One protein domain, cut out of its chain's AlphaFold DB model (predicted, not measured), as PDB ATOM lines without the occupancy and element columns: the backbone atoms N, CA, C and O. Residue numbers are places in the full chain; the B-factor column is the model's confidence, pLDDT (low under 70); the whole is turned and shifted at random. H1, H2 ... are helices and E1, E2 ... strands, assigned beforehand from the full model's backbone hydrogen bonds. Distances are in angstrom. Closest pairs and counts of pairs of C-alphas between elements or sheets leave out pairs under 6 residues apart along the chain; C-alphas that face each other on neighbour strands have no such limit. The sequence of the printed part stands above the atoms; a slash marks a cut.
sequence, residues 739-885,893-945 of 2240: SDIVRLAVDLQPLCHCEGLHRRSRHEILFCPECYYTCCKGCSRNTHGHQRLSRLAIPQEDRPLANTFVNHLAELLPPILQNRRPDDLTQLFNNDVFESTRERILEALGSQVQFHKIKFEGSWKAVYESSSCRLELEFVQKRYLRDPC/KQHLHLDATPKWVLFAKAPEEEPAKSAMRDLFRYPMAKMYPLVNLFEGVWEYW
ATOM      1  N   SER A 739     143.449 173.142  94.637       87.19
ATOM      2  CA  SER A 739     142.555 173.508  95.742       87.19
ATOM      3  C   SER A 739     141.731 172.323  96.258       87.19
ATOM      4  O   SER A 739     141.547 172.205  97.465       87.19
ATOM      5  N   ASP A 740     141.288 171.406  95.391       88.61
ATOM      6  CA  ASP A 740     140.578 170.188  95.807       88.61
ATOM      7  C   ASP A 740     141.497 169.202  96.529       88.61
ATOM      8  O   ASP A 740     141.104 168.622  97.540       88.61
ATOM      9  N   ILE A 741     142.738 169.051  96.057       89.78
ATOM     10  CA  ILE A 741     143.736 168.187  96.703       89.78
ATOM     11  C   ILE A 741     144.081 168.737  98.096       89.78
ATOM     12  O   ILE A 741     144.131 167.979  99.064       89.78
ATOM     13  N   VAL A 742     144.260 170.058  98.221       91.31
ATOM     14  CA  VAL A 742     144.475 170.736  99.511       91.31
ATOM     15  C   VAL A 742     143.262 170.590 100.431       91.31
ATOM     16  O   VAL A 742     143.433 170.231 101.596       91.31
ATOM     17  N   ARG A 743     142.043 170.789  99.917       89.65
ATOM     18  CA  ARG A 743     140.795 170.589 100.667       89.65
ATOM     19  C   ARG A 743     140.699 169.167 101.219       89.65
ATOM     20  O   ARG A 743     140.534 169.005 102.420       89.65
ATOM     21  N   LEU A 744     140.916 168.142 100.392       89.45
ATOM     22  CA  LEU A 744     140.928 166.743 100.842       89.45
ATOM     23  C   LEU A 744     142.043 166.459 101.864       89.45
ATOM     24  O   LEU A 744     141.807 165.744 102.838       89.45
ATOM     25  N   ALA A 745     143.234 167.040 101.691       90.56
ATOM     26  CA  ALA A 745     144.331 166.906 102.649       90.56
ATOM     27  C   ALA A 745     143.967 167.493 104.028       90.56
ATOM     28  O   ALA A 745     144.303 166.895 105.055       90.56
ATOM     29  N   VAL A 746     143.258 168.631 104.057       89.15
ATOM     30  CA  VAL A 746     142.734 169.264 105.278       89.15
ATOM     31  C   VAL A 746     141.590 168.440 105.875       89.15
ATOM     32  O   VAL A 746     141.649 168.084 107.056       89.15
ATOM     33  N   ASP A 747     140.588 168.085 105.074       85.59
ATOM     34  CA  ASP A 747     139.368 167.403 105.514       85.59
ATOM     35  C   ASP A 747     139.648 166.001 106.073       85.59
ATOM     36  O   ASP A 747     138.970 165.564 107.006       85.59
ATOM     37  N   LEU A 748     140.684 165.309 105.580       88.79
ATOM     38  CA  LEU A 748     141.008 163.916 105.929       88.79
ATOM     39  C   LEU A 748     142.201 163.750 106.896       88.79
ATOM     40  O   LEU A 748     142.557 162.623 107.238       88.79
ATOM     41  N   GLN A 749     142.816 164.838 107.384       87.87
ATOM     42  CA  GLN A 749     143.968 164.769 108.304       87.87
ATOM     43  C   GLN A 749     143.628 164.135 109.680       87.87
ATOM     44  O   GLN A 749     142.638 164.526 110.304       87.87
ATOM     45  N   PRO A 750     144.460 163.249 110.251       88.06
ATOM     46  CA  PRO A 750     144.394 162.916 111.675       88.06
ATOM     47  C   PRO A 750     144.516 164.167 112.573       88.06
ATOM     48  O   PRO A 750     145.468 164.941 112.461       88.06
ATOM     49  N   LEU A 751     143.543 164.378 113.468       86.66
ATOM     50  CA  LEU A 751     143.456 165.529 114.384       86.66
ATOM     51  C   LEU A 751     143.825 165.182 115.836       86.66
ATOM     52  O   LEU A 751     143.966 166.080 116.669       86.66
ATOM     53  N   CYS A 752     143.991 163.900 116.157       87.13
ATOM     54  CA  CYS A 752     144.414 163.406 117.467       87.13
ATOM     55  C   CYS A 752     145.351 162.201 117.292       87.13
ATOM     56  O   CYS A 752     145.174 161.431 116.357       87.13
ATOM     57  N   HIS A 753     146.279 161.969 118.227       81.21
ATOM     58  CA  HIS A 753     147.226 160.831 118.205       81.21
ATOM     59  C   HIS A 753     146.562 159.435 118.202       81.21
ATOM     60  O   HIS A 753     147.184 158.423 117.893       81.21
ATOM     61  N   CYS A 754     145.277 159.345 118.557       80.36
ATOM     62  CA  CYS A 754     144.513 158.100 118.444       80.36
ATOM     63  C   CYS A 754     143.969 157.828 117.028       80.36
ATOM     64  O   CYS A 754     143.453 156.734 116.783       80.36
ATOM     65  N   GLU A 755     144.026 158.816 116.135       83.67
ATOM     66  CA  GLU A 755     143.669 158.703 114.722       83.67
ATOM     67  C   GLU A 755     144.910 158.314 113.910       83.67
ATOM     68  O   GLU A 755     146.023 158.719 114.227       83.67
ATOM     69  N   GLY A 756     144.712 157.521 112.865       78.77
ATOM     70  CA  GLY A 756     145.765 157.058 111.963       78.77
ATOM     71  C   GLY A 756     145.165 156.752 110.593       78.77
ATOM     72  O   GLY A 756     143.962 156.927 110.405       78.77
ATOM     73  N   LEU A 757     145.967 156.268 109.639       80.74
ATOM     74  CA  LEU A 757     145.505 156.044 108.256       80.74
ATOM     75  C   LEU A 757     144.188 155.242 108.205       80.74
ATOM     76  O   LEU A 757     143.204 155.676 107.608       80.74
ATOM     77  N   HIS A 758     144.123 154.137 108.943       77.94
ATOM     78  CA  HIS A 758     142.986 153.211 108.953       77.94
ATOM     79  C   HIS A 758     141.955 153.506 110.068       77.94
ATOM     80  O   HIS A 758     141.103 152.667 110.360       77.94
ATOM     81  N   ARG A 759     142.027 154.663 110.760       76.32
ATOM     82  CA  ARG A 759     141.257 154.889 112.004       76.32
ATOM     83  C   ARG A 759     140.923 156.354 112.325       76.32
ATOM     84  O   ARG A 759     141.815 157.187 112.449       76.32
ATOM     85  N   ARG A 760     139.645 156.616 112.629       77.84
ATOM     86  CA  ARG A 760     139.122 157.881 113.195       77.84
ATOM     87  C   ARG A 760     138.803 157.769 114.693       77.84
ATOM     88  O   ARG A 760     138.582 156.664 115.195       77.84
ATOM     89  N   SER A 761     138.749 158.892 115.411       79.34
ATOM     90  CA  SER A 761     138.256 158.927 116.792       79.34
ATOM     91  C   SER A 761     136.729 158.875 116.828       79.34
ATOM     92  O   SER A 761     136.062 159.419 115.953       79.34
ATOM     93  N   ARG A 762     136.170 158.247 117.868       73.09
ATOM     94  CA  ARG A 762     134.725 158.283 118.170       73.09
ATOM     95  C   ARG A 762     134.330 159.419 119.116       73.09
ATOM     96  O   ARG A 762     133.153 159.622 119.371       73.09
ATOM     97  N   HIS A 763     135.312 160.106 119.692       79.81
ATOM     98  CA  HIS A 763     135.089 161.179 120.653       79.81
ATOM     99  C   HIS A 763     135.167 162.537 119.961       79.81
ATOM    100  O   HIS A 763     135.991 162.713 119.059       79.81
ATOM    101  N   GLU A 764     134.404 163.517 120.454       81.21
ATOM    102  CA  GLU A 764     134.490 164.905 119.988       81.21
ATOM    103  C   GLU A 764     135.939 165.422 120.003       81.21
ATOM    104  O   GLU A 764     136.704 165.168 120.945       81.21
ATOM    105  N   ILE A 765     136.324 166.127 118.935       87.71
ATOM    106  CA  ILE A 765     137.631 166.776 118.837       87.71
ATOM    107  C   ILE A 765     137.585 168.106 119.590       87.71
ATOM    108  O   ILE A 765     136.693 168.936 119.401       87.71
ATOM    109  N   LEU A 766     138.578 168.293 120.446       87.31
ATOM    110  CA  LEU A 766     138.813 169.469 121.259       87.31
ATOM    111  C   LEU A 766     140.081 170.178 120.770       87.31
ATOM    112  O   LEU A 766     141.025 169.531 120.307       87.31
ATOM    113  N   PHE A 767     140.133 171.499 120.921       87.26
ATOM    114  CA  PHE A 767     141.322 172.295 120.630       87.26
ATOM    115  C   PHE A 767     141.612 173.338 121.715       87.26
ATOM    116  O   PHE A 767     140.717 173.787 122.433       87.26
ATOM    117  N   CYS A 768     142.876 173.740 121.827       85.73
ATOM    118  CA  CYS A 768     143.297 174.842 122.687       85.73
ATOM    119  C   CYS A 768     143.301 176.181 121.917       85.73
ATOM    120  O   CYS A 768     144.054 176.296 120.948       85.73
ATOM    121  N   PRO A 769     142.558 177.219 122.353       82.39
ATOM    122  CA  PRO A 769     142.604 178.554 121.735       82.39
ATOM    123  C   PRO A 769     143.952 179.291 121.879       82.39
ATOM    124  O   PRO A 769     144.195 180.280 121.192       82.39
ATOM    125  N   GLU A 770     144.838 178.839 122.771       83.78
ATOM    126  CA  GLU A 770     146.155 179.457 122.977       83.78
ATOM    127  C   GLU A 770     147.235 178.799 122.098       83.78
ATOM    128  O   GLU A 770     147.892 179.488 121.326       83.78
ATOM    129  N   CYS A 771     147.415 177.474 122.156       83.02
ATOM    130  CA  CYS A 771     148.496 176.777 121.434       83.02
ATOM    131  C   CYS A 771     148.054 176.004 120.173       83.02
ATOM    132  O   CYS A 771     148.892 175.390 119.516       83.02
ATOM    133  N   TYR A 772     146.755 175.984 119.856       84.01
ATOM    134  CA  TYR A 772     146.147 175.265 118.718       84.01
ATOM    135  C   TYR A 772     146.397 173.744 118.680       84.01
ATOM    136  O   TYR A 772     146.164 173.082 117.661       84.01
ATOM    137  N   TYR A 773     146.829 173.172 119.808       85.74
ATOM    138  CA  TYR A 773     146.876 171.730 120.017       85.74
ATOM    139  C   TYR A 773     145.469 171.136 119.910       85.74
ATOM    140  O   TYR A 773     144.517 171.697 120.457       85.74
ATOM    141  N   THR A 774     145.353 170.002 119.219       86.65
ATOM    142  CA  THR A 774     144.101 169.265 119.012       86.65
ATOM    143  C   THR A 774     144.203 167.878 119.636       86.65
ATOM    144  O   THR A 774     145.208 167.186 119.482       86.65
ATOM    145  N   CYS A 775     143.154 167.457 120.338       87.61
ATOM    146  CA  CYS A 775     143.024 166.105 120.878       87.61
ATOM    147  C   CYS A 775     141.547 165.717 120.964       87.61
ATOM    148  O   CYS A 775     140.677 166.577 121.066       87.61
ATOM    149  N   CYS A 776     141.225 164.426 120.933       87.64
ATOM    150  CA  CYS A 776     139.859 163.986 121.201       87.64
ATOM    151  C   CYS A 776     139.589 163.949 122.714       87.64
ATOM    152  O   CYS A 776     140.505 163.712 123.506       87.64
ATOM    153  N   LYS A 777     138.325 164.118 123.122       83.29
ATOM    154  CA  LYS A 777     137.900 164.084 124.536       83.29
ATOM    155  C   LYS A 777     138.412 162.857 125.304       83.29
ATOM    156  O   LYS A 777     138.792 162.993 126.461       83.29
ATOM    157  N   GLY A 778     138.459 161.688 124.657       81.68
ATOM    158  CA  GLY A 778     138.950 160.442 125.259       81.68
ATOM    159  C   GLY A 778     140.458 160.421 125.539       81.68
ATOM    160  O   GLY A 778     140.885 159.813 126.513       81.68
ATOM    161  N   CYS A 779     141.268 161.118 124.734       85.27
ATOM    162  CA  CYS A 779     142.706 161.270 124.987       85.27
ATOM    163  C   CYS A 779     143.015 162.408 125.967       85.27
ATOM    164  O   CYS A 779     144.077 162.411 126.580       85.27
ATOM    165  N   SER A 780     142.110 163.379 126.118       84.64
ATOM    166  CA  SER A 780     142.378 164.576 126.911       84.64
ATOM    167  C   SER A 780     142.402 164.307 128.423       84.64
ATOM    168  O   SER A 780     141.403 163.920 129.051       84.64
ATOM    169  N   ARG A 781     143.537 164.635 129.047       77.66
ATOM    170  CA  ARG A 781     143.666 164.818 130.498       77.66
ATOM    171  C   ARG A 781     143.375 166.238 130.968       77.66
ATOM    172  O   ARG A 781     143.552 166.523 132.149       77.66
ATOM    173  N   ASN A 782     142.949 167.118 130.060       70.21
ATOM    174  CA  ASN A 782     142.850 168.556 130.289       70.21
ATOM    175  C   ASN A 782     144.196 169.176 130.735       70.21
ATOM    176  O   ASN A 782     144.249 169.974 131.669       70.21
ATOM    177  N   THR A 783     145.286 168.797 130.044       66.62
ATOM    178  CA  THR A 783     146.656 169.367 130.138       66.62
ATOM    179  C   THR A 783     146.665 170.874 130.408       66.62
ATOM    180  O   THR A 783     147.328 171.344 131.327       66.62
ATOM    181  N   HIS A 784     145.850 171.605 129.650       72.77
ATOM    182  CA  HIS A 784     145.740 173.061 129.609       72.77
ATOM    183  C   HIS A 784     145.156 173.700 130.897       72.77
ATOM    184  O   HIS A 784     145.186 174.922 131.070       72.77
ATOM    185  N   GLY A 785     144.675 172.899 131.855       59.80
ATOM    186  CA  GLY A 785     144.176 173.352 133.157       59.80
ATOM    187  C   GLY A 785     142.769 173.960 133.103       59.80
ATOM    188  O   GLY A 785     141.922 173.537 132.327       59.80
ATOM    189  N   HIS A 786     142.476 174.959 133.945       48.08
ATOM    190  CA  HIS A 786     141.144 175.593 133.983       48.08
ATOM    191  C   HIS A 786     140.769 176.373 132.704       48.08
ATOM    192  O   HIS A 786     139.614 176.775 132.560       48.08
ATOM    193  N   GLN A 787     141.710 176.586 131.776       54.47
ATOM    194  CA  GLN A 787     141.406 177.099 130.440       54.47
ATOM    195  C   GLN A 787     140.672 176.007 129.654       54.47
ATOM    196  O   GLN A 787     141.267 175.006 129.263       54.47
ATOM    197  N   ARG A 788     139.361 176.184 129.460       62.43
ATOM    198  CA  ARG A 788     138.512 175.188 128.797       62.43
ATOM    199  C   ARG A 788     138.961 174.988 127.348       62.43
ATOM    200  O   ARG A 788     138.877 175.914 126.541       62.43
ATOM    201  N   LEU A 789     139.373 173.764 127.019       78.13
ATOM    202  CA  LEU A 789     139.467 173.320 125.630       78.13
ATOM    203  C   LEU A 789     138.118 173.546 124.932       78.13
ATOM    204  O   LEU A 789     137.059 173.286 125.506       78.13
ATOM    205  N   SER A 790     138.164 174.045 123.703       81.22
ATOM    206  CA  SER A 790     136.981 174.365 122.904       81.22
ATOM    207  C   SER A 790     136.639 173.212 121.963       81.22
ATOM    208  O   SER A 790     137.533 172.534 121.456       81.22
ATOM    209  N   ARG A 791     135.345 172.969 121.727       81.43
ATOM    210  CA  ARG A 791     134.879 171.944 120.780       81.43
ATOM    211  C   ARG A 791     135.151 172.405 119.349       81.43
ATOM    212  O   ARG A 791     134.793 173.523 118.988       81.43
ATOM    213  N   LEU A 792     135.734 171.533 118.535       79.11
ATOM    214  CA  LEU A 792     135.905 171.759 117.104       79.11
ATOM    215  C   LEU A 792     134.619 171.353 116.365       79.11
ATOM    216  O   LEU A 792     134.148 170.221 116.501       79.11
ATOM    217  N   ALA A 793     134.031 172.276 115.605       67.23
ATOM    218  CA  ALA A 793     132.766 172.071 114.900       67.23
ATOM    219  C   ALA A 793     132.972 171.369 113.542       67.23
ATOM    220  O   ALA A 793     132.825 171.979 112.490       67.23
ATOM    221  N   ILE A 794     133.324 170.080 113.574       66.31
ATOM    222  CA  ILE A 794     133.371 169.203 112.391       66.31
ATOM    223  C   ILE A 794     132.284 168.123 112.541       66.31
ATOM    224  O   ILE A 794     132.230 167.494 113.605       66.31
ATOM    225  N   PRO A 795     131.441 167.865 111.520       56.00
ATOM    226  CA  PRO A 795     130.555 166.700 111.497       56.00
ATOM    227  C   PRO A 795     131.384 165.408 111.564       56.00
ATOM    228  O   PRO A 795     132.138 165.091 110.646       56.00
ATOM    229  N   GLN A 796     131.308 164.675 112.679       53.88
ATOM    230  CA  GLN A 796     132.154 163.488 112.881       53.88
ATOM    231  C   GLN A 796     131.632 162.239 112.162       53.88
ATOM    232  O   GLN A 796     132.412 161.333 111.869       53.88
ATOM    233  N   GLU A 797     130.328 162.180 111.906       55.58
ATOM    234  CA  GLU A 797     129.641 160.971 111.445       55.58
ATOM    235  C   GLU A 797     130.043 160.634 109.997       55.58
ATOM    236  O   GLU A 797     130.467 159.503 109.727       55.58
ATOM    237  N   ASP A 798     130.093 161.652 109.132       56.73
ATOM    238  CA  ASP A 798     130.389 161.539 107.696       56.73
ATOM    239  C   ASP A 798     131.880 161.629 107.325       56.73
ATOM    240  O   ASP A 798     132.232 161.502 106.154       56.73
ATOM    241  N   ARG A 799     132.792 161.842 108.288       73.02
ATOM    242  CA  ARG A 799     134.224 162.022 107.982       73.02
ATOM    243  C   ARG A 799     134.863 160.716 107.461       73.02
ATOM    244  O   ARG A 799     134.928 159.755 108.242       73.02
ATOM    245  N   PRO A 800     135.387 160.663 106.216       74.57
ATOM    246  CA  PRO A 800     136.041 159.466 105.679       74.57
ATOM    247  C   PRO A 800     137.341 159.107 106.417       74.57
ATOM    248  O   PRO A 800     137.874 159.890 107.207       74.57
ATOM    249  N   LEU A 801     137.868 157.907 106.157       81.59
ATOM    250  CA  LEU A 801     139.152 157.478 106.714       81.59
ATOM    251  C   LEU A 801     140.314 158.239 106.068       81.59
ATOM    252  O   LEU A 801     140.300 158.542 104.878       81.59
ATOM    253  N   ALA A 802     141.376 158.465 106.837       85.73
ATOM    254  CA  ALA A 802     142.590 159.105 106.344       85.73
ATOM    255  C   ALA A 802     143.230 158.305 105.177       85.73
ATOM    256  O   ALA A 802     143.743 158.894 104.228       85.73
ATOM    257  N   ASN A 803     143.103 156.972 105.156       84.74
ATOM    258  CA  ASN A 803     143.553 156.133 104.039       84.74
ATOM    259  C   ASN A 803     142.796 156.397 102.718       84.74
ATOM    260  O   ASN A 803     143.312 156.092 101.647       84.74
ATOM    261  N   THR A 804     141.613 157.020 102.749       84.69
ATOM    262  CA  THR A 804     140.943 157.492 101.527       84.69
ATOM    263  C   THR A 804     141.791 158.551 100.815       84.69
ATOM    264  O   THR A 804     141.895 158.515  99.592       84.69
ATOM    265  N   PHE A 805     142.472 159.432 101.559       89.75
ATOM    266  CA  PHE A 805     143.431 160.381 100.983       89.75
ATOM    267  C   PHE A 805     144.692 159.681 100.461       89.75
ATOM    268  O   PHE A 805     145.186 160.047  99.402       89.75
ATOM    269  N   VAL A 806     145.186 158.648 101.157       86.80
ATOM    270  CA  VAL A 806     146.328 157.832 100.698       86.80
ATOM    271  C   VAL A 806     146.036 157.197  99.342       86.80
ATOM    272  O   VAL A 806     146.821 157.369  98.416       86.80
ATOM    273  N   ASN A 807     144.891 156.524  99.206       81.16
ATOM    274  CA  ASN A 807     144.486 155.891  97.952       81.16
ATOM    275  C   ASN A 807     144.289 156.931  96.837       81.16
ATOM    276  O   ASN A 807     144.794 156.745  95.735       81.16
ATOM    277  N   HIS A 808     143.614 158.047  97.135       84.48
ATOM    278  CA  HIS A 808     143.385 159.131  96.175       84.48
ATOM    279  C   HIS A 808     144.687 159.794  95.702       84.48
ATOM    280  O   HIS A 808     144.843 160.094  94.524       84.48
ATOM    281  N   LEU A 809     145.641 160.016  96.607       87.95
ATOM    282  CA  LEU A 809     146.929 160.614  96.271       87.95
ATOM    283  C   LEU A 809     147.841 159.617  95.536       87.95
ATOM    284  O   LEU A 809     148.554 160.028  94.629       87.95
ATOM    285  N   ALA A 810     147.782 158.320  95.856       83.75
ATOM    286  CA  ALA A 810     148.493 157.276  95.112       83.75
ATOM    287  C   ALA A 810     147.997 157.132  93.659       83.75
ATOM    288  O   ALA A 810     148.776 156.761  92.794       83.75
ATOM    289  N   GLU A 811     146.733 157.454  93.367       78.97
ATOM    290  CA  GLU A 811     146.205 157.489  91.990       78.97
ATOM    291  C   GLU A 811     146.737 158.667  91.164       78.97
ATOM    292  O   GLU A 811     146.850 158.565  89.946       78.97
ATOM    293  N   LEU A 812     147.048 159.786  91.824       83.37
ATOM    294  CA  LEU A 812     147.538 161.017  91.194       83.37
ATOM    295  C   LEU A 812     149.060 161.042  91.007       83.37
ATOM    296  O   LEU A 812     149.582 161.879  90.271       83.37
ATOM    297  N   LEU A 813     149.777 160.175  91.719       87.85
ATOM    298  CA  LEU A 813     151.231 160.151  91.781       87.85
ATOM    299  C   LEU A 813     151.784 159.030  90.885       87.85
ATOM    300  O   LEU A 813     151.418 157.875  91.082       87.85
ATOM    301  N   PRO A 814     152.670 159.328  89.914       86.23
ATOM    302  CA  PRO A 814     153.243 158.299  89.052       86.23
ATOM    303  C   PRO A 814     154.245 157.424  89.829       86.23
ATOM    304  O   PRO A 814     154.908 157.935  90.742       86.23
ATOM    305  N   PRO A 815     154.429 156.147  89.446       83.36
ATOM    306  CA  PRO A 815     155.387 155.262  90.107       83.36
ATOM    307  C   PRO A 815     156.829 155.795  90.109       83.36
ATOM    308  O   PRO A 815     157.571 155.554  91.061       83.36
ATOM    309  N   ILE A 816     157.234 156.543  89.078       87.68
ATOM    310  CA  ILE A 816     158.585 157.102  88.943       87.68
ATOM    311  C   ILE A 816     158.523 158.587  88.565       87.68
ATOM    312  O   ILE A 816     157.804 158.970  87.639       87.68
ATOM    313  N   LEU A 817     159.330 159.407  89.247       90.79
ATOM    314  CA  LEU A 817     159.562 160.824  88.942       90.79
ATOM    315  C   LEU A 817     161.034 161.074  88.595       90.79
ATOM    316  O   LEU A 817     161.936 160.481  89.189       90.79
ATOM    317  N   GLN A 818     161.280 162.005  87.675       89.74
ATOM    318  CA  GLN A 818     162.613 162.495  87.339       89.74
ATOM    319  C   GLN A 818     162.783 163.929  87.851       89.74
ATOM    320  O   GLN A 818     161.999 164.814  87.512       89.74
ATOM    321  N   ASN A 819     163.826 164.181  88.647       89.60
ATOM    322  CA  ASN A 819     164.220 165.545  88.989       89.60
ATOM    323  C   ASN A 819     165.188 166.079  87.925       89.60
ATOM    324  O   ASN A 819     166.233 165.472  87.666       89.60
ATOM    325  N   ARG A 820     164.851 167.205  87.300       85.26
ATOM    326  CA  ARG A 820     165.700 167.865  86.310       85.26
ATOM    327  C   ARG A 820     166.480 168.997  86.963       85.26
ATOM    328  O   ARG A 820     165.890 169.941  87.478       85.26
ATOM    329  N   ARG A 821     167.812 168.913  86.900       81.88
ATOM    330  CA  ARG A 821     168.737 169.951  87.385       81.88
ATOM    331  C   ARG A 821     168.570 171.268  86.604       81.88
ATOM    332  O   ARG A 821     168.286 171.203  85.408       81.88
ATOM    333  N   PRO A 822     168.807 172.434  87.234       79.76
ATOM    334  CA  PRO A 822     168.936 173.701  86.516       79.76
ATOM    335  C   PRO A 822     170.205 173.722  85.647       79.76
ATOM    336  O   PRO A 822     171.196 173.063  85.971       79.76
ATOM    337  N   ASP A 823     170.182 174.509  84.567       77.81
ATOM    338  CA  ASP A 823     171.266 174.549  83.574       77.81
ATOM    339  C   ASP A 823     172.574 175.176  84.115       77.81
ATOM    340  O   ASP A 823     173.664 174.750  83.730       77.81
ATOM    341  N   ASP A 824     172.496 176.157  85.031       76.92
ATOM    342  CA  ASP A 824     173.669 176.738  85.712       76.92
ATOM    343  C   ASP A 824     173.891 176.107  87.098       76.92
ATOM    344  O   ASP A 824     173.248 176.454  88.088       76.92
ATOM    345  N   LEU A 825     174.860 175.191  87.172       71.73
ATOM    346  CA  LEU A 825     175.307 174.562  88.419       71.73
ATOM    347  C   LEU A 825     176.421 175.347  89.137       71.73
ATOM    348  O   LEU A 825     176.813 174.980  90.250       71.73
ATOM    349  N   THR A 826     176.978 176.396  88.521       69.81
ATOM    350  CA  THR A 826     178.215 177.028  89.010       69.81
ATOM    351  C   THR A 826     178.013 177.823  90.293       69.81
ATOM    352  O   THR A 826     178.934 177.877  91.107       69.81
ATOM    353  N   GLN A 827     176.818 178.376  90.517       68.70
ATOM    354  CA  GLN A 827     176.489 179.199  91.691       68.70
ATOM    355  C   GLN A 827     175.955 178.389  92.887       68.70
ATOM    356  O   GLN A 827     175.872 178.911  93.998       68.70
ATOM    357  N   LEU A 828     175.605 177.115  92.685       73.81
ATOM    358  CA  LEU A 828     174.900 176.306  93.680       73.81
ATOM    359  C   LEU A 828     175.852 175.670  94.703       73.81
ATOM    360  O   LEU A 828     176.833 175.024  94.331       73.81
ATOM    361  N   PHE A 829     175.511 175.818  95.989       79.35
ATOM    362  CA  PHE A 829     176.196 175.206  97.137       79.35
ATOM    363  C   PHE A 829     177.714 175.495  97.208       79.35
ATOM    364  O   PHE A 829     178.503 174.637  97.587       79.35
ATOM    365  N   ASN A 830     178.126 176.724  96.865       72.12
ATOM    366  CA  ASN A 830     179.521 177.199  96.965       72.12
ATOM    367  C   ASN A 830     179.951 177.652  98.380       72.12
ATOM    368  O   ASN A 830     181.082 178.093  98.549       72.12
ATOM    369  N   ASN A 831     179.058 177.630  99.374       75.10
ATOM    370  CA  ASN A 831     179.379 178.010 100.755       75.10
ATOM    371  C   ASN A 831     180.222 176.901 101.419       75.10
ATOM    372  O   ASN A 831     179.906 175.728 101.223       75.10
ATOM    373  N   ASP A 832     181.223 177.254 102.235       76.20
ATOM    374  CA  ASP A 832     182.168 176.330 102.900       76.20
ATOM    375  C   ASP A 832     181.461 175.151 103.603       76.20
ATOM    376  O   ASP A 832     181.949 174.024 103.618       76.20
ATOM    377  N   VAL A 833     180.255 175.401 104.132       78.06
ATOM    378  CA  VAL A 833     179.356 174.411 104.759       78.06
ATOM    379  C   VAL A 833     179.104 173.179 103.876       78.06
ATOM    380  O   VAL A 833     178.920 172.081 104.397       78.06
ATOM    381  N   PHE A 834     179.086 173.347 102.551       83.99
ATOM    382  CA  PHE A 834     178.745 172.303 101.587       83.99
ATOM    383  C   PHE A 834     179.956 171.708 100.854       83.99
ATOM    384  O   PHE A 834     179.770 170.722 100.140       83.99
ATOM    385  N   GLU A 835     181.171 172.251 101.018       79.27
ATOM    386  CA  GLU A 835     182.348 171.946 100.179       79.27
ATOM    387  C   GLU A 835     182.599 170.433 100.021       79.27
ATOM    388  O   GLU A 835     182.660 169.922  98.903       79.27
ATOM    389  N   SER A 836     182.626 169.694 101.133       80.50
ATOM    390  CA  SER A 836     182.858 168.239 101.174       80.50
ATOM    391  C   SER A 836     181.664 167.374 100.743       80.50
ATOM    392  O   SER A 836     181.771 166.150 100.683       80.50
ATOM    393  N   THR A 837     180.511 167.986 100.462       86.49
ATOM    394  CA  THR A 837     179.238 167.293 100.179       86.49
ATOM    395  C   THR A 837     178.638 167.644  98.814       86.49
ATOM    396  O   THR A 837     177.702 166.979  98.363       86.49
ATOM    397  N   ARG A 838     179.191 168.658  98.133       85.73
ATOM    398  CA  ARG A 838     178.650 169.255  96.905       85.73
ATOM    399  C   ARG A 838     178.362 168.234  95.807       85.73
ATOM    400  O   ARG A 838     177.278 168.269  95.233       85.73
ATOM    401  N   GLU A 839     179.290 167.323  95.521       86.53
ATOM    402  CA  GLU A 839     179.112 166.313  94.464       86.53
ATOM    403  C   GLU A 839     177.886 165.425  94.719       86.53
ATOM    404  O   GLU A 839     177.089 165.189  93.812       86.53
ATOM    405  N   ARG A 840     177.671 165.023  95.977       88.77
ATOM    406  CA  ARG A 840     176.538 164.190  96.396       88.77
ATOM    407  C   ARG A 840     175.209 164.957  96.388       88.77
ATOM    408  O   ARG A 840     174.173 164.380  96.060       88.77
ATOM    409  N   ILE A 841     175.229 166.262  96.681       88.64
ATOM    410  CA  ILE A 841     174.063 167.149  96.509       88.64
ATOM    411  C   ILE A 841     173.713 167.281  95.019       88.64
ATOM    412  O   ILE A 841     172.547 167.152  94.645       88.64
ATOM    413  N   LEU A 842     174.708 167.489  94.150       88.27
ATOM    414  CA  LEU A 842     174.494 167.555  92.703       88.27
ATOM    415  C   LEU A 842     173.934 166.229  92.169       88.27
ATOM    416  O   LEU A 842     172.950 166.248  91.430       88.27
ATOM    417  N   GLU A 843     174.486 165.085  92.586       89.50
ATOM    418  CA  GLU A 843     173.961 163.751  92.271       89.50
ATOM    419  C   GLU A 843     172.458 163.659  92.588       89.50
ATOM    420  O   GLU A 843     171.648 163.436  91.678       89.50
ATOM    421  N   ALA A 844     172.083 163.961  93.837       90.30
ATOM    422  CA  ALA A 844     170.705 163.979  94.325       90.30
ATOM    423  C   ALA A 844     169.765 164.874  93.490       90.30
ATOM    424  O   ALA A 844     168.646 164.470  93.179       90.30
ATOM    425  N   LEU A 845     170.217 166.055  93.052       88.91
ATOM    426  CA  LEU A 845     169.410 166.993  92.253       88.91
ATOM    427  C   LEU A 845     169.078 166.519  90.826       88.91
ATOM    428  O   LEU A 845     168.260 167.150  90.166       88.91
ATOM    429  N   GLY A 846     169.712 165.456  90.324       86.44
ATOM    430  CA  GLY A 846     169.426 164.895  88.988       86.44
ATOM    431  C   GLY A 846     168.986 163.438  89.005       86.44
ATOM    432  O   GLY A 846     169.016 162.780  87.970       86.44
ATOM    433  N   SER A 847     168.664 162.908  90.182       89.48
ATOM    434  CA  SER A 847     168.339 161.495  90.338       89.48
ATOM    435  C   SER A 847     166.882 161.210  89.981       89.48
ATOM    436  O   SER A 847     165.979 161.967  90.343       89.48
ATOM    437  N   GLN A 848     166.668 160.088  89.299       90.16
ATOM    438  CA  GLN A 848     165.359 159.455  89.179       90.16
ATOM    439  C   GLN A 848     164.969 158.882  90.548       90.16
ATOM    440  O   GLN A 848     165.823 158.341  91.259       90.16
ATOM    441  N   VAL A 849     163.705 159.018  90.941       90.71
ATOM    442  CA  VAL A 849     163.206 158.574  92.249       90.71
ATOM    443  C   VAL A 849     161.950 157.726  92.095       90.71
ATOM    444  O   VAL A 849     161.054 158.049  91.314       90.71
ATOM    445  N   GLN A 850     161.884 156.632  92.851       86.49
ATOM    446  CA  GLN A 850     160.780 155.672  92.818       86.49
ATOM    447  C   GLN A 850     159.795 155.960  93.952       86.49
ATOM    448  O   GLN A 850     160.207 156.320  95.058       86.49
ATOM    449  N   PHE A 851     158.498 155.809  93.691       87.02
ATOM    450  CA  PHE A 851     157.450 155.950  94.696       87.02
ATOM    451  C   PHE A 851     157.641 154.899  95.793       87.02
ATOM    452  O   PHE A 851     157.638 153.700  95.523       87.02
ATOM    453  N   HIS A 852     157.800 155.343  97.040       84.46
ATOM    454  CA  HIS A 852     158.043 154.449  98.169       84.46
ATOM    455  C   HIS A 852     156.789 154.250  99.030       84.46
ATOM    456  O   HIS A 852     156.404 153.110  99.287       84.46
ATOM    457  N   LYS A 853     156.157 155.337  99.507       84.23
ATOM    458  CA  LYS A 853     154.913 155.298 100.312       84.23
ATOM    459  C   LYS A 853     154.307 156.679 100.549       84.23
ATOM    460  O   LYS A 853     155.005 157.687 100.497       84.23
ATOM    461  N   ILE A 854     153.042 156.711 100.964       87.60
ATOM    462  CA  ILE A 854     152.400 157.888 101.570       87.60
ATOM    463  C   ILE A 854     152.218 157.635 103.070       87.60
ATOM    464  O   ILE A 854     151.881 156.527 103.484       87.60
ATOM    465  N   LYS A 855     152.454 158.657 103.895       86.28
ATOM    466  CA  LYS A 855     152.338 158.598 105.359       86.28
ATOM    467  C   LYS A 855     151.797 159.907 105.936       86.28
ATOM    468  O   LYS A 855     151.840 160.951 105.284       86.28
ATOM    469  N   PHE A 856     151.328 159.858 107.180       85.93
ATOM    470  CA  PHE A 856     150.979 161.042 107.963       85.93
ATOM    471  C   PHE A 856     151.882 161.140 109.197       85.93
ATOM    472  O   PHE A 856     151.968 160.203 109.983       85.93
ATOM    473  N   GLU A 857     152.559 162.276 109.346       76.31
ATOM    474  CA  GLU A 857     153.552 162.563 110.392       76.31
ATOM    475  C   GLU A 857     153.448 164.051 110.762       76.31
ATOM    476  O   GLU A 857     154.219 164.879 110.273       76.31
ATOM    477  N   GLY A 858     152.384 164.430 111.484       76.73
ATOM    478  CA  GLY A 858     152.007 165.837 111.745       76.73
ATOM    479  C   GLY A 858     151.567 166.640 110.503       76.73
ATOM    480  O   GLY A 858     151.127 167.782 110.607       76.73
ATOM    481  N   SER A 859     151.687 166.027 109.331       85.46
ATOM    482  CA  SER A 859     151.410 166.526 107.985       85.46
ATOM    483  C   SER A 859     151.346 165.318 107.050       85.46
ATOM    484  O   SER A 859     152.011 164.309 107.315       85.46
ATOM    485  N   TRP A 860     150.615 165.416 105.941       91.14
ATOM    486  CA  TRP A 860     150.690 164.408 104.881       91.14
ATOM    487  C   TRP A 860     152.039 164.476 104.169       91.14
ATOM    488  O   TRP A 860     152.489 165.575 103.853       91.14
ATOM    489  N   LYS A 861     152.664 163.321 103.916       91.50
ATOM    490  CA  LYS A 861     153.939 163.194 103.198       91.50
ATOM    491  C   LYS A 861     153.862 162.038 102.196       91.50
ATOM    492  O   LYS A 861     153.704 160.891 102.617       91.50
ATOM    493  N   ALA A 862     154.003 162.307 100.900       93.23
ATOM    494  CA  ALA A 862     154.288 161.273  99.899       93.23
ATOM    495  C   ALA A 862     155.800 161.202  99.672       93.23
ATOM    496  O   ALA A 862     156.421 162.229  99.416       93.23
ATOM    497  N   VAL A 863     156.390 160.017  99.815       92.06
ATOM    498  CA  VAL A 863     157.841 159.797  99.809       92.06
ATOM    499  C   VAL A 863     158.246 159.050  98.546       92.06
ATOM    500  O   VAL A 863     157.763 157.945  98.288       92.06
ATOM    501  N   TYR A 864     159.186 159.641  97.821       92.16
ATOM    502  CA  TYR A 864     159.942 159.044  96.733       92.16
ATOM    503  C   TYR A 864     161.406 158.880  97.150       92.16
ATOM    504  O   TYR A 864     161.950 159.706  97.892       92.16
ATOM    505  N   GLU A 865     162.062 157.824  96.682       89.27
ATOM    506  CA  GLU A 865     163.374 157.424  97.184       89.27
ATOM    507  C   GLU A 865     164.295 156.892  96.072       89.27
ATOM    508  O   GLU A 865     163.843 156.297  95.095       89.27
ATOM    509  N   SER A 866     165.600 157.134  96.219       88.61
ATOM    510  CA  SER A 866     166.675 156.544  95.409       88.61
ATOM    511  C   SER A 866     167.875 156.183  96.300       88.61
ATOM    512  O   SER A 866     167.840 156.369  97.521       88.61
ATOM    513  N   SER A 867     168.970 155.686  95.719       84.79
ATOM    514  CA  SER A 867     170.247 155.472  96.424       84.79
ATOM    515  C   SER A 867     170.944 156.776  96.849       84.79
ATOM    516  O   SER A 867     171.750 156.779  97.779       84.79
ATOM    517  N   SER A 868     170.631 157.892  96.188       89.48
ATOM    518  CA  SER A 868     171.296 159.196  96.321       89.48
ATOM    519  C   SER A 868     170.462 160.247  97.055       89.48
ATOM    520  O   SER A 868     171.025 161.166  97.653       89.48
ATOM    521  N   CYS A 869     169.130 160.136  97.034       93.42
ATOM    522  CA  CYS A 869     168.233 161.164  97.557       93.42
ATOM    523  C   CYS A 869     166.895 160.613  98.076       93.42
ATOM    524  O   CYS A 869     166.554 159.440  97.909       93.42
ATOM    525  N   ARG A 870     166.135 161.498  98.725       92.74
ATOM    526  CA  ARG A 870     164.732 161.302  99.098       92.74
ATOM    527  C   ARG A 870     163.961 162.574  98.760       92.74
ATOM    528  O   ARG A 870     164.347 163.657  99.199       92.74
ATOM    529  N   LEU A 871     162.872 162.436  98.016       95.20
ATOM    530  CA  LEU A 871     161.984 163.525  97.618       95.20
ATOM    531  C   LEU A 871     160.636 163.342  98.334       95.20
ATOM    532  O   LEU A 871     160.046 162.268  98.280       95.20
ATOM    533  N   GLU A 872     160.150 164.369  99.027       94.41
ATOM    534  CA  GLU A 872     158.898 164.326  99.794       94.41
ATOM    535  C   GLU A 872     157.930 165.432  99.344       94.41
ATOM    536  O   GLU A 872     158.294 166.607  99.366       94.41
ATOM    537  N   LEU A 873     156.689 165.081  98.994       95.25
ATOM    538  CA  LEU A 873     155.574 166.029  98.870       95.25
ATOM    539  C   LEU A 873     154.884 166.148 100.226       95.25
ATOM    540  O   LEU A 873     154.218 165.212 100.665       95.25
ATOM    541  N   GLU A 874     155.035 167.294 100.881       92.35
ATOM    542  CA  GLU A 874     154.493 167.589 102.204       92.35
ATOM    543  C   GLU A 874     153.302 168.558 102.140       92.35
ATOM    544  O   GLU A 874     153.392 169.610 101.516       92.35
ATOM    545  N   PHE A 875     152.221 168.272 102.870       92.51
ATOM    546  CA  PHE A 875     151.121 169.216 103.101       92.51
ATOM    547  C   PHE A 875     151.281 169.862 104.485       92.51
ATOM    548  O   PHE A 875     150.838 169.320 105.503       92.51
ATOM    549  N   VAL A 876     151.957 171.013 104.528       85.94
ATOM    550  CA  VAL A 876     152.321 171.724 105.762       85.94
ATOM    551  C   VAL A 876     151.074 172.317 106.417       85.94
ATOM    552  O   VAL A 876     150.475 173.245 105.876       85.94
ATOM    553  N   GLN A 877     150.711 171.820 107.601       84.28
ATOM    554  CA  GLN A 877     149.552 172.312 108.349       84.28
ATOM    555  C   GLN A 877     149.754 173.738 108.884       84.28
ATOM    556  O   GLN A 877     150.794 174.058 109.470       84.28
ATOM    557  N   LYS A 878     148.710 174.561 108.774       81.80
ATOM    558  CA  LYS A 878     148.568 175.867 109.426       81.80
ATOM    559  C   LYS A 878     147.309 175.875 110.288       81.80
ATOM    560  O   LYS A 878     146.299 175.262 109.943       81.80
ATOM    561  N   ARG A 879     147.384 176.563 111.427       83.44
ATOM    562  CA  ARG A 879     146.297 176.677 112.406       83.44
ATOM    563  C   ARG A 879     146.286 178.089 112.977       83.44
ATOM    564  O   ARG A 879     147.324 178.549 113.455       83.44
ATOM    565  N   TYR A 880     145.143 178.759 112.919       78.88
ATOM    566  CA  TYR A 880     144.954 180.106 113.462       78.88
ATOM    567  C   TYR A 880     143.477 180.356 113.806       78.88
ATOM    568  O   TYR A 880     142.592 179.609 113.386       78.88
ATOM    569  N   LEU A 881     143.213 181.387 114.610       74.67
ATOM    570  CA  LEU A 881     141.859 181.842 114.933       74.67
ATOM    571  C   LEU A 881     141.477 182.979 113.985       74.67
ATOM    572  O   LEU A 881     142.152 184.006 113.973       74.67
ATOM    573  N   ARG A 882     140.394 182.808 113.220       65.32
ATOM    574  CA  ARG A 882     139.824 183.890 112.405       65.32
ATOM    575  C   ARG A 882     139.102 184.894 113.317       65.32
ATOM    576  O   ARG A 882     138.454 184.496 114.285       65.32
ATOM    577  N   ASP A 883     139.214 186.182 113.002       57.69
ATOM    578  CA  ASP A 883     138.428 187.241 113.644       57.69
ATOM    579  C   ASP A 883     136.953 187.124 113.207       57.69
ATOM    580  O   ASP A 883     136.697 187.151 112.002       57.69
ATOM    581  N   PRO A 884     135.974 187.005 114.129       51.48
ATOM    582  CA  PRO A 884     134.556 186.966 113.765       51.48
ATOM    583  C   PRO A 884     134.071 188.214 113.004       51.48
ATOM    584  O   PRO A 884     133.019 188.162 112.378       51.48
ATOM    585  N   CYS A 885     134.818 189.325 113.005       48.22
ATOM    586  CA  CYS A 885     134.450 190.538 112.272       48.22
ATOM    587  C   CYS A 885     134.672 190.461 110.746       48.22
ATOM    588  O   CYS A 885     134.273 191.397 110.051       48.22
ATOM    589  N   LYS A 893     131.353 183.164 118.164       55.23
ATOM    590  CA  LYS A 893     132.204 182.008 118.485       55.23
ATOM    591  C   LYS A 893     133.508 182.032 117.693       55.23
ATOM    592  O   LYS A 893     133.514 181.992 116.468       55.23
ATOM    593  N   GLN A 894     134.623 182.006 118.419       59.28
ATOM    594  CA  GLN A 894     135.956 181.797 117.853       59.28
ATOM    595  C   GLN A 894     136.039 180.414 117.188       59.28
ATOM    596  O   GLN A 894     135.889 179.392 117.860       59.28
ATOM    597  N   HIS A 895     136.314 180.382 115.883       68.98
ATOM    598  CA  HIS A 895     136.508 179.150 115.121       68.98
ATOM    599  C   HIS A 895     137.996 178.947 114.800       68.98
ATOM    600  O   HIS A 895     138.678 179.861 114.331       68.98
ATOM    601  N   LEU A 896     138.502 177.733 115.047       79.16
ATOM    602  CA  LEU A 896     139.842 177.326 114.621       79.16
ATOM    603  C   LEU A 896     139.820 177.033 113.120       79.16
ATOM    604  O   LEU A 896     139.161 176.088 112.689       79.16
ATOM    605  N   HIS A 897     140.562 177.813 112.341       79.88
ATOM    606  CA  HIS A 897     140.746 177.550 110.921       79.88
ATOM    607  C   HIS A 897     141.898 176.555 110.716       79.88
ATOM    608  O   HIS A 897     142.970 176.697 111.318       79.88
ATOM    609  N   LEU A 898     141.662 175.547 109.875       84.26
ATOM    610  CA  LEU A 898     142.646 174.555 109.451       84.26
ATOM    611  C   LEU A 898     142.962 174.790 107.972       84.26
ATOM    612  O   LEU A 898     142.053 174.806 107.151       84.26
ATOM    613  N   ASP A 899     144.243 174.944 107.652       85.36
ATOM    614  CA  ASP A 899     144.747 175.136 106.287       85.36
ATOM    615  C   ASP A 899     145.970 174.227 106.063       85.36
ATOM    616  O   ASP A 899     146.627 173.800 107.021       85.36
ATOM    617  N   ALA A 900     146.284 173.906 104.808       88.72
ATOM    618  CA  ALA A 900     147.450 173.118 104.435       88.72
ATOM    619  C   ALA A 900     148.113 173.675 103.171       88.72
ATOM    620  O   ALA A 900     147.485 173.822 102.130       88.72
ATOM    621  N   THR A 901     149.417 173.937 103.233       90.09
ATOM    622  CA  THR A 901     150.189 174.377 102.062       90.09
ATOM    623  C   THR A 901     151.019 173.214 101.516       90.09
ATOM    624  O   THR A 901     151.880 172.713 102.246       90.09
ATOM    625  N   PRO A 902     150.791 172.767 100.267       93.02
ATOM    626  CA  PRO A 902     151.601 171.728  99.651       93.02
ATOM    627  C   PRO A 902     153.006 172.270  99.358       93.02
ATOM    628  O   PRO A 902     153.176 173.439  99.009       93.02
ATOM    629  N   LYS A 903     154.027 171.431  99.534       92.37
ATOM    630  CA  LYS A 903     155.438 171.787  99.368       92.37
ATOM    631  C   LYS A 903     156.256 170.533  99.063       92.37
ATOM    632  O   LYS A 903     156.297 169.621  99.882       92.37
ATOM    633  N   TRP A 904     156.949 170.497  97.931       94.74
ATOM    634  CA  TRP A 904     157.968 169.476  97.676       94.74
ATOM    635  C   TRP A 904     159.264 169.803  98.411       94.74
ATOM    636  O   TRP A 904     159.600 170.973  98.600       94.74
ATOM    637  N   VAL A 905     159.990 168.769  98.831       93.10
ATOM    638  CA  VAL A 905     161.207 168.858  99.644       93.10
ATOM    639  C   VAL A 905     162.194 167.773  99.223       93.10
ATOM    640  O   VAL A 905     161.835 166.601  99.199       93.10
ATOM    641  N   LEU A 906     163.444 168.138  98.934       93.59
ATOM    642  CA  LEU A 906     164.495 167.205  98.526       93.59
ATOM    643  C   LEU A 906     165.607 167.119  99.577       93.59
ATOM    644  O   LEU A 906     166.164 168.133 100.005       93.59
ATOM    645  N   PHE A 907     165.961 165.888  99.940       92.96
ATOM    646  CA  PHE A 907     167.059 165.532 100.837       92.96
ATOM    647  C   PHE A 907     168.118 164.733 100.069       92.96
ATOM    648  O   PHE A 907     167.775 163.828  99.306       92.96
ATOM    649  N   ALA A 908     169.399 165.018 100.304       92.81
ATOM    650  CA  ALA A 908     170.494 164.150  99.868       92.81
ATOM    651  C   ALA A 908     170.689 162.989 100.864       92.81
ATOM    652  O   ALA A 908     170.353 163.113 102.042       92.81
ATOM    653  N   LYS A 909     171.237 161.858 100.409       91.59
ATOM    654  CA  LYS A 909     171.612 160.720 101.264       91.59
ATOM    655  C   LYS A 909     173.126 160.604 101.394       91.59
ATOM    656  O   LYS A 909     173.840 160.593 100.391       91.59
ATOM    657  N   ALA A 910     173.608 160.423 102.620       90.95
ATOM    658  CA  ALA A 910     174.996 160.035 102.866       90.95
ATOM    659  C   ALA A 910     175.236 158.587 102.382       90.95
ATOM    660  O   ALA A 910     174.272 157.814 102.352       90.95
ATOM    661  N   PRO A 911     176.478 158.203 102.032       88.35
ATOM    662  CA  PRO A 911     176.845 156.808 101.773       88.35
ATOM    663  C   PRO A 911     176.458 155.873 102.930       88.35
ATOM    664  O   PRO A 911     176.305 156.311 104.076       88.35
ATOM    665  N   GLU A 912     176.296 154.578 102.666       84.18
ATOM    666  CA  GLU A 912     175.924 153.614 103.713       84.18
ATOM    667  C   GLU A 912     177.074 153.380 104.699       84.18
ATOM    668  O   GLU A 912     176.851 153.272 105.902       84.18
ATOM    669  N   GLU A 913     178.309 153.408 104.204       86.20
ATOM    670  CA  GLU A 913     179.552 153.186 104.943       86.20
ATOM    671  C   GLU A 913     179.906 154.343 105.892       86.20
ATOM    672  O   GLU A 913     180.735 154.187 106.790       86.20
ATOM    673  N   GLU A 914     179.275 155.504 105.705       90.51
ATOM    674  CA  GLU A 914     179.603 156.740 106.410       90.51
ATOM    675  C   GLU A 914     179.329 156.615 107.932       90.51
ATOM    676  O   GLU A 914     178.235 156.178 108.320       90.51
ATOM    677  N   PRO A 915     180.257 157.009 108.830       90.68
ATOM    678  CA  PRO A 915     180.087 156.875 110.280       90.68
ATOM    679  C   PRO A 915     178.837 157.564 110.840       90.68
ATOM    680  O   PRO A 915     178.422 158.622 110.368       90.68
ATOM    681  N   ALA A 916     178.256 157.010 111.909       85.84
ATOM    682  CA  ALA A 916     177.008 157.514 112.500       85.84
ATOM    683  C   ALA A 916     177.077 158.968 113.023       85.84
ATOM    684  O   ALA A 916     176.039 159.609 113.173       85.84
ATOM    685  N   LYS A 917     178.283 159.481 113.301       83.39
ATOM    686  CA  LYS A 917     178.557 160.851 113.775       83.39
ATOM    687  C   LYS A 917     179.303 161.732 112.758       83.39
ATOM    688  O   LYS A 917     180.008 162.658 113.151       83.39
ATOM    689  N   SER A 918     179.222 161.431 111.463       88.45
ATOM    690  CA  SER A 918     179.907 162.258 110.465       88.45
ATOM    691  C   SER A 918     179.196 163.594 110.213       88.45
ATOM    692  O   SER A 918     177.966 163.689 110.261       88.45
ATOM    693  N   ALA A 919     179.976 164.621 109.862       84.99
ATOM    694  CA  ALA A 919     179.444 165.932 109.490       84.99
ATOM    695  C   ALA A 919     178.516 165.867 108.259       84.99
ATOM    696  O   ALA A 919     177.546 166.617 108.187       84.99
ATOM    697  N   MET A 920     178.762 164.939 107.321       88.25
ATOM    698  CA  MET A 920     177.894 164.729 106.156       88.25
ATOM    699  C   MET A 920     176.527 164.171 106.570       88.25
ATOM    700  O   MET A 920     175.501 164.661 106.095       88.25
ATOM    701  N   ARG A 921     176.485 163.186 107.484       88.38
ATOM    702  CA  ARG A 921     175.210 162.670 108.013       88.38
ATOM    703  C   ARG A 921     174.426 163.738 108.761       88.38
ATOM    704  O   ARG A 921     173.205 163.750 108.648       88.38
ATOM    705  N   ASP A 922     175.101 164.624 109.489       84.00
ATOM    706  CA  ASP A 922     174.451 165.716 110.217       84.00
ATOM    707  C   ASP A 922     173.924 166.818 109.287       84.00
ATOM    708  O   ASP A 922     172.797 167.277 109.478       84.00
ATOM    709  N   LEU A 923     174.664 167.176 108.233       86.03
ATOM    710  CA  LEU A 923     174.226 168.149 107.228       86.03
ATOM    711  C   LEU A 923     173.018 167.650 106.417       86.03
ATOM    712  O   LEU A 923     172.060 168.389 106.199       86.03
ATOM    713  N   PHE A 924     173.022 166.378 106.012       90.30
ATOM    714  CA  PHE A 924     171.953 165.776 105.206       90.30
ATOM    715  C   PHE A 924     170.669 165.430 105.986       90.30
ATOM    716  O   PHE A 924     169.709 164.925 105.403       90.30
ATOM    717  N   ARG A 925     170.595 165.755 107.285       82.89
ATOM    718  CA  ARG A 925     169.316 165.794 108.021       82.89
ATOM    719  C   ARG A 925     168.396 166.897 107.492       82.89
ATOM    720  O   ARG A 925     167.174 166.759 107.557       82.89
ATOM    721  N   TYR A 926     168.980 167.976 106.972       86.72
ATOM    722  CA  TYR A 926     168.258 169.138 106.471       86.72
ATOM    723  C   TYR A 926     167.884 168.980 104.989       86.72
ATOM    724  O   TYR A 926     168.595 168.320 104.226       86.72
ATOM    725  N   PRO A 927     166.765 169.577 104.551       89.47
ATOM    726  CA  PRO A 927     166.405 169.616 103.140       89.47
ATOM    727  C   PRO A 927     167.309 170.578 102.360       89.47
ATOM    728  O   PRO A 927     167.516 171.713 102.778       89.47
ATOM    729  N   MET A 928     167.810 170.141 101.203       88.91
ATOM    730  CA  MET A 928     168.695 170.943 100.344       88.91
ATOM    731  C   MET A 928     167.908 171.843  99.380       88.91
ATOM    732  O   MET A 928     168.374 172.923  99.019       88.91
ATOM    733  N   ALA A 929     166.712 171.406  98.975       90.93
ATOM    734  CA  ALA A 929     165.824 172.136  98.071       90.93
ATOM    735  C   ALA A 929     164.351 171.968  98.477       90.93
ATOM    736  O   ALA A 929     163.972 170.938  99.043       90.93
ATOM    737  N   LYS A 930     163.506 172.948  98.155       91.88
ATOM    738  CA  LYS A 930     162.043 172.881  98.320       91.88
ATOM    739  C   LYS A 930     161.326 173.615  97.180       91.88
ATOM    740  O   LYS A 930     161.913 174.509  96.584       91.88
ATOM    741  N   MET A 931     160.060 173.302  96.922       92.47
ATOM    742  CA  MET A 931     159.226 173.993  95.928       92.47
ATOM    743  C   MET A 931     157.783 174.092  96.415       92.47
ATOM    744  O   MET A 931     157.230 173.106  96.901       92.47
ATOM    745  N   TYR A 932     157.158 175.255  96.244       91.31
ATOM    746  CA  TYR A 932     155.716 175.423  96.443       91.31
ATOM    747  C   TYR A 932     154.988 175.234  95.102       91.31
ATOM    748  O   TYR A 932     155.295 175.972  94.161       91.31
ATOM    749  N   PRO A 933     154.060 174.264  94.979       90.07
ATOM    750  CA  PRO A 933     153.276 174.074  93.762       90.07
ATOM    751  C   PRO A 933     152.353 175.268  93.481       90.07
ATOM    752  O   PRO A 933     151.798 175.855  94.411       90.07
ATOM    753  N   LEU A 934     152.188 175.618  92.202       84.33
ATOM    754  CA  LEU A 934     151.424 176.789  91.751       84.33
ATOM    755  C   LEU A 934     150.047 176.417  91.183       84.33
ATOM    756  O   LEU A 934     149.027 176.836  91.724       84.33
ATOM    757  N   VAL A 935     150.015 175.654  90.085       82.84
ATOM    758  CA  VAL A 935     148.779 175.311  89.347       82.84
ATOM    759  C   VAL A 935     148.394 173.846  89.551       82.84
ATOM    760  O   VAL A 935     147.242 173.535  89.851       82.84
ATOM    761  N   ASN A 936     149.371 172.950  89.428       84.74
ATOM    762  CA  ASN A 936     149.273 171.521  89.719       84.74
ATOM    763  C   ASN A 936     150.398 171.122  90.691       84.74
ATOM    764  O   ASN A 936     151.203 171.964  91.080       84.74
ATOM    765  N   LEU A 937     150.463 169.849  91.091       88.13
ATOM    766  CA  LEU A 937     151.457 169.373  92.062       88.13
ATOM    767  C   LEU A 937     152.914 169.427  91.570       88.13
ATOM    768  O   LEU A 937     153.806 169.376  92.410       88.13
ATOM    769  N   PHE A 938     153.178 169.512  90.265       88.45
ATOM    770  CA  PHE A 938     154.515 169.326  89.682       88.45
ATOM    771  C   PHE A 938     155.168 170.640  89.210       88.45
ATOM    772  O   PHE A 938     156.388 170.699  89.061       88.45
ATOM    773  N   GLU A 939     154.380 171.703  89.030       86.79
ATOM    774  CA  GLU A 939     154.837 173.032  88.608       86.79
ATOM    775  C   GLU A 939     154.997 174.000  89.789       86.79
ATOM    776  O   GLU A 939     154.044 174.267  90.523       86.79
ATOM    777  N   GLY A 940     156.179 174.603  89.932       87.67
ATOM    778  CA  GLY A 940     156.453 175.622  90.944       87.67
ATOM    779  C   GLY A 940     157.870 176.190  90.870       87.67
ATOM    780  O   GLY A 940     158.678 175.775  90.040       87.67
ATOM    781  N   VAL A 941     158.178 177.152  91.744       89.49
ATOM    782  CA  VAL A 941     159.529 177.735  91.867       89.49
ATOM    783  C   VAL A 941     160.298 177.005  92.966       89.49
ATOM    784  O   VAL A 941     159.792 176.849  94.080       89.49
ATOM    785  N   TRP A 942     161.514 176.555  92.649       91.30
ATOM    786  CA  TRP A 942     162.410 175.899  93.600       91.30
ATOM    787  C   TRP A 942     163.253 176.920  94.378       91.30
ATOM    788  O   TRP A 942     163.753 177.897  93.823       91.30
ATOM    789  N   GLU A 943     163.453 176.656  95.664       91.48
ATOM    790  CA  GLU A 943     164.337 177.387  96.573       91.48
ATOM    791  C   GLU A 943     165.390 176.426  97.146       91.48
ATOM    792  O   GLU A 943     165.055 175.307  97.546       91.48
ATOM    793  N   TYR A 944     166.647 176.867  97.241       89.44
ATOM    794  CA  TYR A 944     167.747 176.131  97.874       89.44
ATOM    795  C   TYR A 944     168.063 176.660  99.270       89.44
ATOM    796  O   TYR A 944     167.841 177.835  99.561       89.44
ATOM    797  N   TRP A 945     168.556 175.782 100.143       88.11
ATOM    798  CA  TRP A 945     168.925 176.127 101.516       88.11
ATOM    799  C   TRP A 945     170.342 176.713 101.579       88.11
ATOM    800  O   TRP A 945     171.295 176.093 101.110       88.11
TER     801      TRP A 945
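This is residues 739 to 885 and 893 to 945 of the 2240 residues of an uncharacterized protein of Fonsecaea pedrosoi CBS 271.37 (UniProt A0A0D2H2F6). One strongly twisted sheet of seven strands, curled like part of a barrel, makes the core, with the long pair E6 and E7 running along its middle. H1 and H2 pack on one face; the small hairpin E1 and E2 with its loops lies towards one end of the domain, and H3 and H4 lie towards the other. The 200 printed residues run H1 E1 E2 H2 E3 H3 E4 E5 E6 E7 H4 E8 E9; the class is mixed, with under half of the residues in named elements. The large sheet, E3 E4 E5 E6 E7 E8 E9, is all antiparallel. The whole is only just loose, close to compact, with a radius of gyration of the C-alphas of 20.0 A and spans of 55 by 38 by 36 A.

Find C-alpha 739 at (142.555, 173.508, 95.742), where H1, residues 739 to 747, begins. Next come E1, 765 to 767, E2, 774 to 776, and H2, 802 to 812, 16.1 A long. E3, 816 to 820, precedes H3, 838 to 845. E4, 848 to 856, spans 23.7 A and bends by 54 degrees at residue 852; E5 is 860 to 865. E6, 869 to 881, starts at (168.233, 161.164, 97.557) and runs 37.8 A; E7, 896 to 908, runs 36.5 A. H4 is 919 to 923, E8 929 to 933, and E9, 940 to 945, ends at (168.925, 176.127, 101.516).

Start at E6 and E7, where N 874 and O 903 are 2.8 A apart, within hydrogen-bond range. E4, E5 and E6 form a meander, each strand the antiparallel neighbour of the one before: look at N 855 and O 861, 2.9 A, and N 864 and O 871, 2.8 A. Edge strand E3 is the antiparallel neighbour of E4, with N 817 and O 849 within hydrogen-bond range at 3.0 A. On the other side, E7 pairs with E8 at N 904 and O 931, 2.8 A, and E8 with edge strand E9 at N 930 and O 943, 2.9 A. H1 and H3 on one face make two layers, helices over a sheet. H1 runs across E6 and E7 at a height of 8.9 A; its closest C-alphas to E7 are Val 746 and Ala 900, 6.1 A. H2, on the same face as H1, runs along E4. In H1, H2, H3 and H4 every O i to N i+4 pair is within hydrogen-bond range.

The farthest C-alphas, Cys 885 and Glu 913, are 59.0 A apart. Residues 886 to 892 are not printed; the gap is 10.8 A. The links H1 to E1, E2 to H2 and E3 to H3 are long. The mean pLDDT of the printed part is 83.0; among the 20 residues under 70 are 793 to 798.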